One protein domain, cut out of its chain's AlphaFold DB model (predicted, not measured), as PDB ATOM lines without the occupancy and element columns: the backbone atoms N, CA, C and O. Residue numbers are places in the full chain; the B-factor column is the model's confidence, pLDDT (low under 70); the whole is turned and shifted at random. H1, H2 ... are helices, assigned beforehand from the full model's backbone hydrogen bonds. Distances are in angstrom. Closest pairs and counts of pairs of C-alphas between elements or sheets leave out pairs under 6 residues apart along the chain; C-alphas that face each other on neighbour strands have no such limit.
ATOM      1  N   VAL A 319     206.790 204.321  84.368       96.31
ATOM      2  CA  VAL A 319     206.741 203.041  85.090       96.31
ATOM      3  C   VAL A 319     207.701 203.055  86.281       96.31
ATOM      4  O   VAL A 319     207.368 202.533  87.347       96.31
ATOM      5  N   ARG A 320     208.884 203.673  86.153       95.31
ATOM      6  CA  ARG A 320     209.796 203.864  87.296       95.31
ATOM      7  C   ARG A 320     209.172 204.768  88.355       95.31
ATOM      8  O   ARG A 320     209.236 204.412  89.530       95.31
ATOM      9  N   ALA A 321     208.536 205.869  87.957       95.94
ATOM     10  CA  ALA A 321     207.851 206.796  88.848       95.94
ATOM     11  C   ALA A 321     206.711 206.094  89.595       95.94
ATOM     12  O   ALA A 321     206.708 206.107  90.823       95.94
ATOM     13  N   ARG A 322     205.834 205.359  88.897       97.31
ATOM     14  CA  ARG A 322     204.732 204.584  89.492       97.31
ATOM     15  C   ARG A 322     205.222 203.533  90.483       97.31
ATOM     16  O   ARG A 322     204.683 203.418  91.582       97.31
ATOM     17  N   ILE A 323     206.265 202.784  90.128       95.50
ATOM     18  CA  ILE A 323     206.859 201.786  91.026       95.50
ATOM     19  C   ILE A 323     207.506 202.473  92.232       95.50
ATOM     20  O   ILE A 323     207.322 202.020  93.359       95.50
ATOM     21  N   SER A 324     208.214 203.587  92.027       95.38
ATOM     22  CA  SER A 324     208.831 204.347  93.117       95.38
ATOM     23  C   SER A 324     207.791 204.945  94.069       95.38
ATOM     24  O   SER A 324     207.961 204.850  95.283       95.38
ATOM     25  N   ALA A 325     206.679 205.467  93.544       96.38
ATOM     26  CA  ALA A 325     205.562 205.991  94.317       96.38
ATOM     27  C   ALA A 325     204.879 204.875  95.117       96.38
ATOM     28  O   ALA A 325     204.667 205.027  96.317       96.38
ATOM     29  N   GLY A 326     204.635 203.716  94.495       97.12
ATOM     30  CA  GLY A 326     204.092 202.540  95.178       97.12
ATOM     31  C   GLY A 326     204.995 202.034  96.310       97.12
ATOM     32  O   GLY A 326     204.514 201.733  97.403       97.12
ATOM     33  N   VAL A 327     206.316 201.999  96.093       96.62
ATOM     34  CA  VAL A 327     207.291 201.622  97.133       96.62
ATOM     35  C   VAL A 327     207.323 202.652  98.265       96.62
ATOM     36  O   VAL A 327     207.313 202.261  99.431       96.62
ATOM     37  N   ARG A 328     207.307 203.957  97.958       96.06
ATOM     38  CA  ARG A 328     207.241 205.028  98.969       96.06
ATOM     39  C   ARG A 328     205.954 204.952  99.790       96.06
ATOM     40  O   ARG A 328     206.032 205.022 101.010       96.06
ATOM     41  N   ALA A 329     204.802 204.737  99.153       96.62
ATOM     42  CA  ALA A 329     203.513 204.601  99.832       96.62
ATOM     43  C   ALA A 329     203.487 203.389 100.776       96.62
ATOM     44  O   ALA A 329     203.108 203.517 101.941       96.62
ATOM     45  N   ARG A 330     203.967 202.223 100.315       96.50
ATOM     46  CA  ARG A 330     204.076 201.022 101.158       96.50
ATOM     47  C   ARG A 330     205.036 201.236 102.330       96.50
ATOM     48  O   ARG A 330     204.697 200.884 103.454       96.50
ATOM     49  N   ASN A 331     206.201 201.836 102.090       96.56
ATOM     50  CA  ASN A 331     207.180 202.115 103.143       96.56
ATOM     51  C   ASN A 331     206.659 203.134 104.161       96.56
ATOM     52  O   ASN A 331     206.881 202.944 105.352       96.56
ATOM     53  N   ARG A 332     205.938 204.171 103.714       95.75
ATOM     54  CA  ARG A 332     205.293 205.145 104.603       95.75
ATOM     55  C   ARG A 332     204.240 204.472 105.475       95.75
ATOM     56  O   ARG A 332     204.237 204.702 106.674       95.75
ATOM     57  N   LYS A 333     203.420 203.577 104.915       96.44
ATOM     58  CA  LYS A 333     202.442 202.800 105.693       96.44
ATOM     59  C   LYS A 333     203.117 201.943 106.771       96.44
ATOM     60  O   LYS A 333     202.730 202.020 107.927       96.44
ATOM     61  N   ILE A 334     204.161 201.193 106.406       96.44
ATOM     62  CA  ILE A 334     204.941 200.377 107.359       96.44
ATOM     63  C   ILE A 334     205.595 201.259 108.435       96.44
ATOM     64  O   ILE A 334     205.741 200.849 109.584       96.44
ATOM     65  N   PHE A 335     206.036 202.459 108.067       96.56
ATOM     66  CA  PHE A 335     206.630 203.406 109.000       96.56
ATOM     67  C   PHE A 335     205.595 203.974 109.979       96.56
ATOM     68  O   PHE A 335     205.854 203.959 111.177       96.56
ATOM     69  N   LEU A 336     204.412 204.371 109.501       96.06
ATOM     70  CA  LEU A 336     203.300 204.827 110.341       96.06
ATOM     71  C   LEU A 336     202.822 203.733 111.304       96.06
ATOM     72  O   LEU A 336     202.640 204.007 112.479       96.06
ATOM     73  N   GLU A 337     202.724 202.484 110.850       97.12
ATOM     74  CA  GLU A 337     202.374 201.346 111.714       97.12
ATOM     75  C   GLU A 337     203.430 201.108 112.808       97.12
ATOM     76  O   GLU A 337     203.105 200.813 113.957       97.12
ATOM     77  N   LYS A 338     204.722 201.288 112.492       97.06
ATOM     78  CA  LYS A 338     205.796 201.240 113.500       97.06
ATOM     79  C   LYS A 338     205.699 202.391 114.499       97.06
ATOM     80  O   LYS A 338     205.977 202.170 115.673       97.06
ATOM     81  N   LEU A 339     205.345 203.589 114.040       97.25
ATOM     82  CA  LEU A 339     205.142 204.761 114.892       97.25
ATOM     83  C   LEU A 339     203.954 204.564 115.835       97.25
ATOM     84  O   LEU A 339     204.106 204.743 117.041       97.25
ATOM     85  N   GLU A 340     202.829 204.085 115.307       96.75
ATOM     86  CA  GLU A 340     201.630 203.737 116.071       96.75
ATOM     87  C   GLU A 340     201.934 202.655 117.114       96.75
ATOM     88  O   GLU A 340     201.622 202.821 118.290       96.75
ATOM     89  N   LYS A 341     202.665 201.599 116.729       97.62
ATOM     90  CA  LYS A 341     203.109 200.545 117.655       97.62
ATOM     91  C   LYS A 341     204.015 201.063 118.777       97.62
ATOM     92  O   LYS A 341     204.033 200.476 119.855       97.62
ATOM     93  N   MET A 342     204.787 202.123 118.532       95.88
ATOM     94  CA  MET A 342     205.631 202.765 119.547       95.88
ATOM     95  C   MET A 342     204.922 203.914 120.284       95.88
ATOM     96  O   MET A 342     205.523 204.497 121.183       95.88
ATOM     97  N   GLY A 343     203.679 204.249 119.919       97.12
ATOM     98  CA  GLY A 343     202.932 205.370 120.492       97.12
ATOM     99  C   GLY A 343     203.584 206.736 120.250       97.12
ATOM    100  O   GLY A 343     203.435 207.635 121.074       97.12
ATOM    101  N   LEU A 344     204.350 206.887 119.165       96.94
ATOM    102  CA  LEU A 344     205.086 208.108 118.825       96.94
ATOM    103  C   LEU A 344     204.488 208.748 117.576       96.94
ATOM    104  O   LEU A 344     204.167 208.053 116.616       96.94
ATOM    105  N   THR A 345     204.385 210.074 117.546       97.44
ATOM    106  CA  THR A 345     204.027 210.790 116.313       97.44
ATOM    107  C   THR A 345     205.225 210.883 115.357       97.44
ATOM    108  O   THR A 345     206.380 210.723 115.765       97.44
ATOM    109  N   GLU A 346     204.972 211.140 114.068       95.25
ATOM    110  CA  GLU A 346     206.025 211.263 113.042       95.25
ATOM    111  C   GLU A 346     207.043 212.359 113.412       95.25
ATOM    112  O   GLU A 346     208.250 212.107 113.422       95.25
ATOM    113  N   GLU A 347     206.559 213.515 113.872       95.81
ATOM    114  CA  GLU A 347     207.398 214.619 114.356       95.81
ATOM    115  C   GLU A 347     208.227 214.245 115.593       95.81
ATOM    116  O   GLU A 347     209.407 214.590 115.694       95.81
ATOM    117  N   GLN A 348     207.646 213.501 116.541       95.88
ATOM    118  CA  GLN A 348     208.364 213.057 117.737       95.88
ATOM    119  C   GLN A 348     209.498 212.094 117.388       95.88
ATOM    120  O   GLN A 348     210.596 212.216 117.933       95.88
ATOM    121  N   TYR A 349     209.271 211.167 116.459       95.69
ATOM    122  CA  TYR A 349     210.307 210.239 116.015       95.69
ATOM    123  C   TYR A 349     211.440 210.948 115.268       95.69
ATOM    124  O   TYR A 349     212.618 210.639 115.476       95.69
ATOM    125  N   GLU A 350     211.121 211.929 114.422       94.81
ATOM    126  CA  GLU A 350     212.140 212.735 113.753       94.81
ATOM    127  C   GLU A 350     212.964 213.556 114.744       94.81
ATOM    128  O   GLU A 350     214.198 213.560 114.648       94.81
ATOM    129  N   ASN A 351     212.317 214.162 115.742       95.44
ATOM    130  CA  ASN A 351     212.986 214.878 116.824       95.44
ATOM    131  C   ASN A 351     213.881 213.948 117.651       95.44
ATOM    132  O   ASN A 351     215.056 214.261 117.842       95.44
ATOM    133  N   GLN A 352     213.405 212.758 118.030       94.12
ATOM    134  CA  GLN A 352     214.225 211.753 118.716       94.12
ATOM    135  C   GLN A 352     215.447 211.349 117.887       94.12
ATOM    136  O   GLN A 352     216.572 211.344 118.389       94.12
ATOM    137  N   LYS A 353     215.271 211.079 116.591       96.44
ATOM    138  CA  LYS A 353     216.370 210.705 115.688       96.44
ATOM    139  C   LYS A 353     217.335 211.866 115.425       96.44
ATOM    140  O   LYS A 353     218.521 211.647 115.158       96.44
ATOM    141  N   LYS A 354     216.854 213.112 115.449       96.31
ATOM    142  CA  LYS A 354     217.671 214.333 115.346       96.31
ATOM    143  C   LYS A 354     218.479 214.546 116.625       96.31
ATOM    144  O   LYS A 354     219.681 214.796 116.539       96.31
ATOM    145  N   GLU A 355     217.871 214.371 117.792       94.75
ATOM    146  CA  GLU A 355     218.554 214.415 119.085       94.75
ATOM    147  C   GLU A 355     219.581 213.296 119.241       94.75
ATOM    148  O   GLU A 355     220.698 213.557 119.681       94.75
ATOM    149  N   GLU A 356     219.259 212.068 118.834       95.75
ATOM    150  CA  GLU A 356     220.193 210.941 118.845       95.75
ATOM    151  C   GLU A 356     221.411 211.235 117.956       95.75
ATOM    152  O   GLU A 356     222.556 211.049 118.377       95.75
ATOM    153  N   ARG A 357     221.189 211.783 116.750       95.69
ATOM    154  CA  ARG A 357     222.274 212.236 115.865       95.69
ATOM    155  C   ARG A 357     223.114 213.341 116.506       95.69
ATOM    156  O   ARG A 357     224.340 213.234 116.486       95.69
ATOM    157  N   ARG A 358     222.488 214.349 117.127       95.81
ATOM    158  CA  ARG A 358     223.187 215.428 117.852       95.81
ATOM    159  C   ARG A 358     224.012 214.886 119.023       95.81
ATOM    160  O   ARG A 358     225.172 215.268 119.159       95.81
ATOM    161  N   LYS A 359     223.467 213.960 119.817       96.12
ATOM    162  CA  LYS A 359     224.166 213.293 120.931       96.12
ATOM    163  C   LYS A 359     225.364 212.486 120.427       96.12
ATOM    164  O   LYS A 359     226.470 212.651 120.940       96.12
ATOM    165  N   LYS A 360     225.187 211.692 119.367       93.44
ATOM    166  CA  LYS A 360     226.262 210.900 118.746       93.44
ATOM    167  C   LYS A 360     227.358 211.777 118.141       93.44
ATOM    168  O   LYS A 360     228.535 211.440 118.235       93.44
ATOM    169  N   ASP A 361     227.014 212.916 117.545       93.81
ATOM    170  CA  ASP A 361     228.004 213.871 117.036       93.81
ATOM    171  C   ASP A 361     228.727 214.636 118.133       93.81
ATOM    172  O   ASP A 361     229.948 214.787 118.048       93.81
ATOM    173  N   ALA A 362     228.024 215.058 119.181       93.62
ATOM    174  CA  ALA A 362     228.646 215.636 120.365       93.62
ATOM    175  C   ALA A 362     229.637 214.647 120.996       93.62
ATOM    176  O   ALA A 362     230.767 215.019 121.301       93.62
ATOM    177  N   GLU A 363     229.275 213.366 121.088       92.44
ATOM    178  CA  GLU A 363     230.159 212.299 121.557       92.44
ATOM    179  C   GLU A 363     231.361 212.080 120.621       92.44
ATOM    180  O   GLU A 363     232.506 212.001 121.080       92.44
ATOM    181  N   ARG A 364     231.147 212.028 119.296       91.50
ATOM    182  CA  ARG A 364     232.237 211.926 118.306       91.50
ATOM    183  C   ARG A 364     233.201 213.108 118.404       91.50
ATOM    184  O   ARG A 364     234.414 212.897 118.345       91.50
ATOM    185  N   ARG A 365     232.687 214.329 118.585       92.00
ATOM    186  CA  ARG A 365     233.492 215.546 118.784       92.00
ATOM    187  C   ARG A 365     234.219 215.527 120.126       92.00
ATOM    188  O   ARG A 365     235.412 215.801 120.148       92.00
ATOM    189  N   ALA A 366     233.569 215.105 121.208       91.38
ATOM    190  CA  ALA A 366     234.196 214.964 122.524       91.38
ATOM    191  C   ALA A 366     235.335 213.926 122.528       91.38
ATOM    192  O   ALA A 366     236.298 214.052 123.284       91.38
ATOM    193  N   ARG A 367     235.259 212.905 121.662       88.75
ATOM    194  CA  ARG A 367     236.312 211.891 121.484       88.75
ATOM    195  C   ARG A 367     237.445 212.322 120.557       88.75
ATOM    196  O   ARG A 367     238.470 211.633 120.534       88.75
ATOM    197  N   ARG A 368     237.303 213.401 119.783       94.06
ATOM    198  CA  ARG A 368     238.396 213.885 118.935       94.06
ATOM    199  C   ARG A 368     239.515 214.451 119.803       94.06
ATOM    200  O   ARG A 368     239.310 215.259 120.700       94.06
ATOM    201  N   THR A 369     240.724 213.990 119.526       91.25
ATOM    202  CA  THR A 369     241.959 214.579 120.037       91.25
ATOM    203  C   THR A 369     242.310 215.815 119.215       91.25
ATOM    204  O   THR A 369     241.879 215.946 118.070       91.25
ATOM    205  N   GLU A 370     243.144 216.695 119.767       88.81
ATOM    206  CA  GLU A 370     243.608 217.924 119.097       88.81
ATOM    207  C   GLU A 370     244.266 217.657 117.729       88.81
ATOM    208  O   GLU A 370     244.258 218.516 116.859       88.81
ATOM    209  N   LYS A 371     244.780 216.440 117.498       89.12
ATOM    210  CA  LYS A 371     245.397 216.013 116.230       89.12
ATOM    211  C   LYS A 371     244.421 215.345 115.249       89.12
ATOM    212  O   LYS A 371     244.849 214.641 114.341       89.12
ATOM    213  N   GLY A 372     243.112 215.473 115.467       89.94
ATOM    214  CA  GLY A 372     242.076 214.924 114.584       89.94
ATOM    215  C   GLY A 372     241.820 213.415 114.717       89.94
ATOM    216  O   GLY A 372     240.883 212.907 114.103       89.94
ATOM    217  N   GLY A 373     242.587 212.693 115.542       92.69
ATOM    218  CA  GLY A 373     242.362 211.271 115.827       92.69
ATOM    219  C   GLY A 373     241.269 211.036 116.873       92.69
ATOM    220  O   GLY A 373     241.066 211.867 117.757       92.69
ATOM    221  N   TYR A 374     240.593 209.887 116.822       89.31
ATOM    222  CA  TYR A 374     239.634 209.476 117.854       89.31
ATOM    223  C   TYR A 374     240.356 208.852 119.047       89.31
ATOM    224  O   TYR A 374     241.191 207.965 118.877       89.31
ATOM    225  N   ARG A 375     240.008 209.273 120.264       87.44
ATOM    226  CA  ARG A 375     240.455 208.630 121.500       87.44
ATOM    227  C   ARG A 375     239.567 207.403 121.749       87.44
ATOM    228  O   ARG A 375     238.375 207.583 122.003       87.44
ATOM    229  N   PRO A 376     240.089 206.163 121.671       90.75
ATOM    230  CA  PRO A 376     239.267 204.976 121.885       90.75
ATOM    231  C   PRO A 376     238.728 204.956 123.317       90.75
ATOM    232  O   PRO A 376     239.489 205.219 124.258       90.75
ATOM    233  N   THR A 377     237.442 204.637 123.486       90.69
ATOM    234  CA  THR A 377     236.851 204.456 124.819       90.69
ATOM    235  C   THR A 377     237.448 203.261 125.536       90.69
ATOM    236  O   THR A 377     238.025 202.374 124.906       90.69
ATOM    237  N   GLU A 378     237.311 203.227 126.858       92.25
ATOM    238  CA  GLU A 378     237.770 202.098 127.670       92.25
ATOM    239  C   GLU A 378     237.081 200.798 127.258       92.25
ATOM    240  O   GLU A 378     237.761 199.795 127.071       92.25
ATOM    241  N   GLU A 379     235.785 200.842 126.946       91.56
ATOM    242  CA  GLU A 379     235.058 199.706 126.373       91.56
ATOM    243  C   GLU A 379     235.620 199.268 125.019       91.56
ATOM    244  O   GLU A 379     235.804 198.080 124.772       91.56
ATOM    245  N   THR A 380     235.935 200.217 124.131       90.81
ATOM    246  CA  THR A 380     236.509 199.891 122.816       90.81
ATOM    247  C   THR A 380     237.894 199.269 122.980       90.81
ATOM    248  O   THR A 380     238.216 198.289 122.314       90.81
TER     249      THR A 380
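Overview. This is residues 319 to 380 of the 700 residues of the protein "Hypothetical protein" of Ditylum brightwellii (UniProt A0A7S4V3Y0). Two long helices, H1 then H2, meet near their ends at a tight link and make an open L. A tail without a named element, residues 367 to 380, folds back in a loop beyond the far end of H2. The printed part has 62 residues, two named helices and no named strand, and its class is all helix. It is extended, with a radius of gyration of the C-alphas of 18.7 A and spans of 51 by 32 by 20 A.

Along the chain. H1, residues 319 to 341, begins with C-alpha 319 at (206.741, 203.041, 85.090) and is 32.9 A long from first to last C-alpha. H2, residues 346 to 366, is 30.0 A long and ends with C-alpha 366 at (234.196, 214.964, 122.524).

Arrangement. H1 and H2 touch only at the corner by their link, and only just, with 3 pairs of C-alphas within 8 A. The closest C-alphas are those of Leu 339 and Glu 346, 6.8 A apart. Their lines are about perpendicular, at 86 degrees. In H1 and H2 every O i to N i+4 pair is within hydrogen-bond range.

Size, cuts and confidence. The C-alphas farthest apart, Val 319 and Glu 378, are 52.7 A apart. Residues 319 to 334 of H1 and 353 to 363 of H2 stand free. The printed part has no cut, and no printed residue is under 70 in pLDDT.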